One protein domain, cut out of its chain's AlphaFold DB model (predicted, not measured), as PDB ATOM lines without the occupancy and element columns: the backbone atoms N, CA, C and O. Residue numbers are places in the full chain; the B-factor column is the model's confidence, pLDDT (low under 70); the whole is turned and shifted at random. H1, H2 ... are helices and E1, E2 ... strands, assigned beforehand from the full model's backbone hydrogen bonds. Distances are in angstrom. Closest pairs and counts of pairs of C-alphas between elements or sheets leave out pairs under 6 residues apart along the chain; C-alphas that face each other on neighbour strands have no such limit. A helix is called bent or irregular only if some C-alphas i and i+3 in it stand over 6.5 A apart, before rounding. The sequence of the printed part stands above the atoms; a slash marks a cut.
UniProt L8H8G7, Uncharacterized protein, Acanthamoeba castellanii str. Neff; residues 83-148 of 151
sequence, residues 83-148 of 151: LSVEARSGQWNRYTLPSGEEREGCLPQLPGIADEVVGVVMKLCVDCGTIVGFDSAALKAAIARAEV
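This is residues 83 to 148 of the 151 residues of an uncharacterized protein of Acanthamoeba castellanii str. Neff (UniProt L8H8G7). Two small two-stranded ribbons, E1 with E4 and the hairpin of E2 and E3, and one helix, H1, stand round three sides of a loop, residues 106 to 118, that lies in the middle. The ribbons are separate sheets, each antiparallel, with order E1 - E4 in one and E2 - E3 in the other. The printed part has 66 residues with four named strands and one named helix, in the order E1, E2, E3, E4, H1; the class is mixed, helices and strands, with 32 residues, under half, in named elements. The whole is compact, with a radius of gyration of the C-alphas of 12.1 A, and its outline is rounded, spanning 36 by 26 by 18 A.

E1, residues 83 to 87, is the antiparallel neighbour of E4, residues 119 to 125, at 170 degrees between their directions. The C-alphas of Ser 84 and Lys 123 face each other at 4.4 A; N 85 and O 122 are 2.8 A apart, within hydrogen-bond range, as are N 122 and O 85 at 2.9 A. E2, residues 93 to 96, and E3, residues 102 to 105, form a hairpin, antiparallel at 159 degrees. Within hydrogen-bond range here are N 103 and O 95, 2.8 A, and N 105 and O 93, 2.9 A. E1 is apart from E2 and from E3, and E3 is apart from E4. E2 and E4 have one pair of C-alphas within 8 A, those of Asn 93 and Gly 119, 7.6 A apart. Residues 114 to 115 pair antiparallel with residues 119 to 120 of E4. H1, residues 136 to 147, is apart from E1, E2 and E3; every O i to N i+4 pair in it is within hydrogen-bond range.

E1 begins at C-alpha 83, (30.849, -48.811, 1.111), and is 13.3 A long from first to last C-alpha. E2 measures 10.3 A and E3 10.5 A. E4, the longest strand, measures 19.7 A and begins at C-alpha 119, (44.468, -49.476, 10.662). H1 measures 16.3 A, is not bent, and ends at C-alpha 147, (44.099, -39.593, 27.171).

The two C-alphas farthest apart, those of Asp 127 and Val 148, are 37.0 A apart. The printed part has no cut. The links E1 to E2 and E2 to E3 are tight, E4 to H1 is short, and E3 to E4 is long, with 13 residues. The mean pLDDT of the printed part is 84.1; residues 89 to 91 and 116 to 118 are under 70.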
ATOM      1  N   LEU A  83      29.471 -48.965   1.561       90.25
ATOM      2  CA  LEU A  83      30.849 -48.811   1.111       90.25
ATOM      3  C   LEU A  83      31.793 -49.268   2.226       90.25
ATOM      4  O   LEU A  83      31.762 -48.712   3.320       90.25
ATOM      5  N   SER A  84      32.642 -50.253   1.946       89.44
ATOM      6  CA  SER A  84      33.727 -50.646   2.850       89.44
ATOM      7  C   SER A  84      35.005 -49.909   2.463       89.44
ATOM      8  O   SER A  84      35.408 -49.951   1.300       89.44
ATOM      9  N   VAL A  85      35.635 -49.251   3.432       88.00
ATOM     10  CA  VAL A  85      36.900 -48.530   3.281       88.00
ATOM     11  C   VAL A  85      37.921 -49.180   4.202       88.00
ATOM     12  O   VAL A  85      37.686 -49.314   5.402       88.00
ATOM     13  N   GLU A  86      39.048 -49.590   3.629       86.12
ATOM     14  CA  GLU A  86      40.126 -50.262   4.346       86.12
ATOM     15  C   GLU A  86      41.470 -49.634   3.966       86.12
ATOM     16  O   GLU A  86      41.785 -49.510   2.781       86.12
ATOM     17  N   ALA A  87      42.265 -49.260   4.967       82.12
ATOM     18  CA  ALA A  87      43.635 -48.792   4.801       82.12
ATOM     19  C   ALA A  87      44.566 -49.624   5.686       82.12
ATOM     20  O   ALA A  87      44.604 -49.446   6.900       82.12
ATOM     21  N   ARG A  88      45.323 -50.527   5.049       73.69
ATOM     22  CA  ARG A  88      46.203 -51.514   5.700       73.69
ATOM     23  C   ARG A  88      47.584 -50.967   6.054       73.69
ATOM     24  O   ARG A  88      48.599 -51.564   5.697       73.69
ATOM     25  N   SER A  89      47.648 -49.811   6.701       69.88
ATOM     26  CA  SER A  89      48.917 -49.212   7.121       69.88
ATOM     27  C   SER A  89      48.845 -48.819   8.587       69.88
ATOM     28  O   SER A  89      48.430 -47.712   8.914       69.88
ATOM     29  N   GLY A  90      49.260 -49.720   9.478       64.81
ATOM     30  CA  GLY A  90      49.282 -49.450  10.916       64.81
ATOM     31  C   GLY A  90      50.230 -48.308  11.298       64.81
ATOM     32  O   GLY A  90      49.878 -47.489  12.123       64.81
ATOM     33  N   GLN A  91      51.398 -48.174  10.667       67.50
ATOM     34  CA  GLN A  91      52.492 -47.350  11.217       67.50
ATOM     35  C   GLN A  91      52.568 -45.886  10.750       67.50
ATOM     36  O   GLN A  91      53.503 -45.192  11.123       67.50
ATOM     37  N   TRP A  92      51.600 -45.395   9.974       76.38
ATOM     38  CA  TRP A  92      51.658 -44.042   9.391       76.38
ATOM     39  C   TRP A  92      50.347 -43.269   9.521       76.38
ATOM     40  O   TRP A  92      50.081 -42.349   8.747       76.38
ATOM     41  N   ASN A  93      49.494 -43.655  10.472       82.25
ATOM     42  CA  ASN A  93      48.288 -42.885  10.732       82.25
ATOM     43  C   ASN A  93      48.635 -41.730  11.658       82.25
ATOM     44  O   ASN A  93      49.365 -41.902  12.632       82.25
ATOM     45  N   ARG A  94      48.067 -40.564  11.368       85.69
ATOM     46  CA  ARG A  94      48.098 -39.416  12.263       85.69
ATOM     47  C   ARG A  94      46.691 -39.146  12.758       85.69
ATOM     48  O   ARG A  94      45.748 -39.155  11.966       85.69
ATOM     49  N   TYR A  95      46.556 -38.917  14.054       86.00
ATOM     50  CA  TYR A  95      45.285 -38.564  14.668       86.00
ATOM     51  C   TYR A  95      45.499 -37.577  15.809       86.00
ATOM     52  O   TYR A  95      46.569 -37.520  16.408       86.00
ATOM     53  N   THR A  96      44.460 -36.803  16.100       89.12
ATOM     54  CA  THR A  96      44.458 -35.816  17.180       89.12
ATOM     55  C   THR A  96      43.381 -36.210  18.177       89.12
ATOM     56  O   THR A  96      42.234 -36.452  17.790       89.12
ATOM     57  N   LEU A  97      43.752 -36.316  19.449       88.50
ATOM     58  CA  LEU A  97      42.810 -36.562  20.537       88.50
ATOM     59  C   LEU A  97      41.984 -35.294  20.826       88.50
ATOM     60  O   LEU A  97      42.417 -34.192  20.485       88.50
ATOM     61  N   PRO A  98      40.800 -35.404  21.458       88.88
ATOM     62  CA  PRO A  98      40.023 -34.235  21.878       88.88
ATOM     63  C   PRO A  98      40.777 -33.273  22.804       88.88
ATOM     64  O   PRO A  98      40.506 -32.075  22.767       88.88
ATOM     65  N   SER A  99      41.749 -33.770  23.574       88.00
ATOM     66  CA  SER A  99      42.711 -32.958  24.332       88.00
ATOM     67  C   SER A  99      43.567 -32.011  23.471       88.00
ATOM     68  O   SER A  99      44.180 -31.088  24.003       88.00
ATOM     69  N   GLY A 100      43.614 -32.220  22.151       88.12
ATOM     70  CA  GLY A 100      44.491 -31.518  21.212       88.12
ATOM     71  C   GLY A 100      45.849 -32.194  21.014       88.12
ATOM     72  O   GLY A 100      46.649 -31.721  20.212       88.12
ATOM     73  N   GLU A 101      46.116 -33.300  21.711       87.62
ATOM     74  CA  GLU A 101      47.349 -34.065  21.551       87.62
ATOM     75  C   GLU A 101      47.381 -34.767  20.186       87.62
ATOM     76  O   GLU A 101      46.474 -35.529  19.840       87.62
ATOM     77  N   GLU A 102      48.433 -34.520  19.406       90.25
ATOM     78  CA  GLU A 102      48.679 -35.216  18.143       90.25
ATOM     79  C   GLU A 102      49.494 -36.489  18.376       90.25
ATOM     80  O   GLU A 102      50.515 -36.477  19.065       90.25
ATOM     81  N   ARG A 103      49.073 -37.585  17.746       86.38
ATOM     82  CA  ARG A 103      49.769 -38.872  17.775       86.38
ATOM     83  C   ARG A 103      49.995 -39.402  16.368       86.38
ATOM     84  O   ARG A 103      49.194 -39.178  15.457       86.38
ATOM     85  N   GLU A 104      51.088 -40.137  16.213       86.25
ATOM     86  CA  GLU A 104      51.465 -40.819  14.978       86.25
ATOM     87  C   GLU A 104      51.727 -42.303  15.263       86.25
ATOM     88  O   GLU A 104      52.320 -42.645  16.286       86.25
ATOM     89  N   GLY A 105      51.255 -43.188  14.384       81.00
ATOM     90  CA  GLY A 105      51.420 -44.636  14.507       81.00
ATOM     91  C   GLY A 105      50.114 -45.397  14.287       81.00
ATOM     92  O   GLY A 105      49.296 -45.015  13.446       81.00
ATOM     93  N   CYS A 106      49.922 -46.494  15.026       78.81
ATOM     94  CA  CYS A 106      48.693 -47.284  14.951       78.81
ATOM     95  C   CYS A 106      47.517 -46.521  15.553       78.81
ATOM     96  O   CYS A 106      47.629 -45.910  16.619       78.81
ATOM     97  N   LEU A 107      46.374 -46.580  14.867       78.44
ATOM     98  CA  LEU A 107      45.125 -46.118  15.453       78.44
ATOM     99  C   LEU A 107      44.745 -47.062  16.600       78.44
ATOM    100  O   LEU A 107      44.891 -48.276  16.445       78.44
ATOM    101  N   PRO A 108      44.251 -46.530  17.729       78.12
ATOM    102  CA  PRO A 108      43.678 -47.369  18.773       78.12
ATOM    103  C   PRO A 108      42.458 -48.121  18.230       78.12
ATOM    104  O   PRO A 108      41.911 -47.773  17.179       78.12
ATOM    105  N   GLN A 109      41.981 -49.128  18.961       82.38
ATOM    106  CA  GLN A 109      40.742 -49.794  18.583       82.38
ATOM    107  C   GLN A 109      39.565 -48.809  18.677       82.38
ATOM    108  O   GLN A 109      39.151 -48.407  19.769       82.38
ATOM    109  N   LEU A 110      39.010 -48.427  17.524       82.69
ATOM    110  CA  LEU A 110      37.880 -47.508  17.409       82.69
ATOM    111  C   LEU A 110      36.703 -48.264  16.776       82.69
ATOM    112  O   LEU A 110      36.709 -48.493  15.563       82.69
ATOM    113  N   PRO A 111      35.683 -48.662  17.557       82.75
ATOM    114  CA  PRO A 111      34.568 -49.468  17.063       82.75
ATOM    115  C   PRO A 111      33.892 -48.872  15.823       82.75
ATOM    116  O   PRO A 111      33.440 -47.726  15.827       82.75
ATOM    117  N   GLY A 112      33.851 -49.661  14.746       82.00
ATOM    118  CA  GLY A 112      33.289 -49.270  13.449       82.00
ATOM    119  C   GLY A 112      34.192 -48.385  12.576       82.00
ATOM    120  O   GLY A 112      33.798 -48.067  11.454       82.00
ATOM    121  N   ILE A 113      35.378 -47.990  13.058       85.12
ATOM    122  CA  ILE A 113      36.285 -47.054  12.373       85.12
ATOM    123  C   ILE A 113      37.670 -47.664  12.131       85.12
ATOM    124  O   ILE A 113      38.187 -47.573  11.016       85.12
ATOM    125  N   ALA A 114      38.297 -48.232  13.162       82.81
ATOM    126  CA  ALA A 114      39.681 -48.683  13.101       82.81
ATOM    127  C   ALA A 114      39.954 -49.889  14.006       82.81
ATOM    128  O   ALA A 114      39.349 -50.048  15.070       82.81
ATOM    129  N   ASP A 115      40.905 -50.705  13.568       77.00
ATOM    130  CA  ASP A 115      41.455 -51.849  14.286       77.00
ATOM    131  C   ASP A 115      42.960 -51.640  14.513       77.00
ATOM    132  O   ASP A 115      43.658 -51.135  13.630       77.00
ATOM    133  N   GLU A 116      43.466 -52.043  15.680       67.12
ATOM    134  CA  GLU A 116      44.861 -51.802  16.089       67.12
ATOM    135  C   GLU A 116      45.887 -52.499  15.186       67.12
ATOM    136  O   GLU A 116      47.030 -52.049  15.079       67.12
ATOM    137  N   VAL A 117      45.490 -53.585  14.514       68.44
ATOM    138  CA  VAL A 117      46.373 -54.382  13.655       68.44
ATOM    139  C   VAL A 117      46.322 -53.893  12.212       68.44
ATOM    140  O   VAL A 117      47.346 -53.843  11.528       68.44
ATOM    141  N   VAL A 118      45.127 -53.554  11.725       68.06
ATOM    142  CA  VAL A 118      44.899 -53.290  10.298       68.06
ATOM    143  C   VAL A 118      44.958 -51.797   9.970       68.06
ATOM    144  O   VAL A 118      45.358 -51.450   8.863       68.06
ATOM    145  N   GLY A 119      44.643 -50.906  10.913       78.50
ATOM    146  CA  GLY A 119      44.468 -49.476  10.662       78.50
ATOM    147  C   GLY A 119      42.994 -49.128  10.452       78.50
ATOM    148  O   GLY A 119      42.126 -49.604  11.183       78.50
ATOM    149  N   VAL A 120      42.681 -48.284   9.466       84.12
ATOM    150  CA  VAL A 120      41.291 -47.875   9.205       84.12
ATOM    151  C   VAL A 120      40.529 -49.021   8.548       84.12
ATOM    152  O   VAL A 120      40.885 -49.462   7.457       84.12
ATOM    153  N   VAL A 121      39.446 -49.457   9.188       86.88
ATOM    154  CA  VAL A 121      38.493 -50.435   8.658       86.88
ATOM    155  C   VAL A 121      37.098 -49.937   9.006       86.88
ATOM    156  O   VAL A 121      36.598 -50.158  10.108       86.88
ATOM    157  N   MET A 122      36.465 -49.242   8.065       89.75
ATOM    158  CA  MET A 122      35.139 -48.669   8.278       89.75
ATOM    159  C   MET A 122      34.163 -49.077   7.189       89.75
ATOM    160  O   MET A 122      34.526 -49.343   6.041       89.75
ATOM    161  N   LYS A 123      32.885 -49.093   7.551       90.81
ATOM    162  CA  LYS A 123      31.794 -49.379   6.630       90.81
ATOM    163  C   LYS A 123      30.755 -48.274   6.713       90.81
ATOM    164  O   LYS A 123      30.205 -48.017   7.778       90.81
ATOM    165  N   LEU A 124      30.483 -47.642   5.581       92.88
ATOM    166  CA  LEU A 124      29.641 -46.458   5.460       92.88
ATOM    167  C   LEU A 124      28.349 -46.806   4.730       92.88
ATOM    168  O   LEU A 124      28.383 -47.445   3.678       92.88
ATOM    169  N   CYS A 125      27.213 -46.349   5.248       92.81
ATOM    170  CA  CYS A 125      25.974 -46.338   4.484       92.81
ATOM    171  C   CYS A 125      26.078 -45.304   3.358       92.81
ATOM    172  O   CYS A 125      26.322 -44.129   3.624       92.81
ATOM    173  N   VAL A 126      25.867 -45.727   2.113       93.00
ATOM    174  CA  VAL A 126      25.974 -44.840   0.941       93.00
ATOM    175  C   VAL A 126      24.863 -43.787   0.932       93.00
ATOM    176  O   VAL A 126      25.094 -42.658   0.515       93.00
ATOM    177  N   ASP A 127      23.684 -44.130   1.454       91.81
ATOM    178  CA  ASP A 127      22.510 -43.254   1.404       91.81
ATOM    179  C   ASP A 127      22.582 -42.086   2.402       91.81
ATOM    180  O   ASP A 127      22.118 -40.989   2.108       91.81
ATOM    181  N   CYS A 128      23.127 -42.315   3.603       93.25
ATOM    182  CA  CYS A 128      23.107 -41.320   4.689       93.25
ATOM    183  C   CYS A 128      24.458 -41.088   5.382       93.25
ATOM    184  O   CYS A 128      24.525 -40.309   6.328       93.25
ATOM    185  N   GLY A 129      25.522 -41.785   4.978       91.25
ATOM    186  CA  GLY A 129      26.862 -41.632   5.553       91.25
ATOM    187  C   GLY A 129      27.059 -42.240   6.945       91.25
ATOM    188  O   GLY A 129      28.144 -42.119   7.507       91.25
ATOM    189  N   THR A 130      26.051 -42.909   7.517       92.69
ATOM    190  CA  THR A 130      26.177 -43.537   8.846       92.69
ATOM    191  C   THR A 130      27.277 -44.601   8.842       92.69
ATOM    192  O   THR A 130      27.269 -45.501   7.997       92.69
ATOM    193  N   ILE A 131      28.189 -44.524   9.815       91.75
ATOM    194  CA  ILE A 131      29.225 -45.535  10.052       91.75
ATOM    195  C   ILE A 131      28.583 -46.738  10.754       91.75
ATOM    196  O   ILE A 131      28.041 -46.632  11.854       91.75
ATOM    197  N   VAL A 132      28.626 -47.899  10.108       87.25
ATOM    198  CA  VAL A 132      28.051 -49.141  10.628       87.25
ATOM    199  C   VAL A 132      28.938 -49.705  11.735       87.25
ATOM    200  O   VAL A 132      30.141 -49.857  11.552       87.25
ATOM    201  N   GLY A 133      28.329 -50.064  12.867       84.06
ATOM    202  CA  GLY A 133      29.053 -50.573  14.037       84.06
ATOM    203  C   GLY A 133      29.712 -49.479  14.878       84.06
ATOM    204  O   GLY A 133      30.403 -49.799  15.840       84.06
ATOM    205  N   PHE A 134      29.488 -48.204  14.536       88.19
ATOM    206  CA  PHE A 134      29.901 -47.090  15.375       88.19
ATOM    207  C   PHE A 134      29.150 -47.118  16.705       88.19
ATOM    208  O   PHE A 134      27.920 -47.058  16.740       88.19
ATOM    209  N   ASP A 135      29.908 -47.152  17.793       85.88
ATOM    210  CA  ASP A 135      29.390 -47.045  19.149       85.88
ATOM    211  C   ASP A 135      30.040 -45.845  19.836       85.88
ATOM    212  O   ASP A 135      31.232 -45.839  20.153       85.88
ATOM    213  N   SER A 136      29.229 -44.815  20.082       88.88
ATOM    214  CA  SER A 136      29.695 -43.581  20.710       88.88
ATOM    215  C   SER A 136      30.201 -43.780  22.144       88.88
ATOM    216  O   SER A 136      31.108 -43.065  22.567       88.88
ATOM    217  N   ALA A 137      29.640 -44.728  22.899       88.75
ATOM    218  CA  ALA A 137      30.048 -44.990  24.274       88.75
ATOM    219  C   ALA A 137      31.399 -45.711  24.295       88.75
ATOM    220  O   ALA A 137      32.313 -45.301  25.014       88.75
ATOM    221  N   ALA A 138      31.552 -46.728  23.447       87.25
ATOM    222  CA  ALA A 138      32.804 -47.455  23.311       87.25
ATOM    223  C   ALA A 138      33.928 -46.571  22.738       87.25
ATOM    224  O   ALA A 138      35.057 -46.634  23.227       87.25
ATOM    225  N   LEU A 139      33.614 -45.684  21.783       87.56
ATOM    226  CA  LEU A 139      34.555 -44.683  21.275       87.56
ATOM    227  C   LEU A 139      35.047 -43.758  22.392       87.56
ATOM    228  O   LEU A 139      36.251 -43.588  22.565       87.56
ATOM    229  N   LYS A 140      34.127 -43.175  23.169       88.69
ATOM    230  CA  LYS A 140      34.484 -42.296  24.292       88.69
ATOM    231  C   LYS A 140      35.353 -43.019  25.316       88.69
ATOM    232  O   LYS A 140      36.312 -42.438  25.805       88.69
ATOM    233  N   ALA A 141      35.057 -44.286  25.604       87.31
ATOM    234  CA  ALA A 141      35.874 -45.094  26.501       87.31
ATOM    235  C   ALA A 141      37.282 -45.360  25.935       87.31
ATOM    236  O   ALA A 141      38.249 -45.342  26.691       87.31
ATOM    237  N   ALA A 142      37.415 -45.600  24.626       83.81
ATOM    238  CA  ALA A 142      38.712 -45.771  23.969       83.81
ATOM    239  C   ALA A 142      39.545 -44.482  23.992       83.81
ATOM    240  O   ALA A 142      40.720 -44.526  24.348       83.81
ATOM    241  N   ILE A 143      38.920 -43.339  23.700       85.81
ATOM    242  CA  ILE A 143      39.560 -42.021  23.790       85.81
ATOM    243  C   ILE A 143      40.009 -41.739  25.224       85.81
ATOM    244  O   ILE A 143      41.162 -41.385  25.432       85.81
ATOM    245  N   ALA A 144      39.140 -41.963  26.214       86.56
ATOM    246  CA  ALA A 144      39.474 -41.723  27.614       86.56
ATOM    247  C   ALA A 144      40.696 -42.536  28.063       86.56
ATOM    248  O   ALA A 144      41.538 -42.003  28.771       86.56
ATOM    249  N   ARG A 145      40.831 -43.796  27.619       83.44
ATOM    250  CA  ARG A 145      42.031 -44.611  27.883       83.44
ATOM    251  C   ARG A 145      43.280 -44.047  27.210       83.44
ATOM    252  O   ARG A 145      44.342 -44.077  27.812       83.44
ATOM    253  N   ALA A 146      43.154 -43.554  25.980       79.25
ATOM    254  CA  ALA A 146      44.273 -42.955  25.262       79.25
ATOM    255  C   ALA A 146      44.729 -41.628  25.891       79.25
ATOM    256  O   ALA A 146      45.917 -41.325  25.831       79.25
ATOM    257  N   GLU A 147      43.813 -40.865  26.493       81.69
ATOM    258  CA  GLU A 147      44.099 -39.593  27.171       81.69
ATOM    259  C   GLU A 147      44.690 -39.749  28.582       81.69
ATOM    260  O   GLU A 147      45.181 -38.763  29.131       81.69
ATOM    261  N   VAL A 148      44.684 -40.948  29.187       76.44
ATOM    262  CA  VAL A 148      45.385 -41.161  30.464       76.44
ATOM    263  C   VAL A 148      46.890 -41.082  30.210       76.44
ATOM    264  O   VAL A 148      47.484 -41.976  29.615       76.44
TER     265      VAL A 148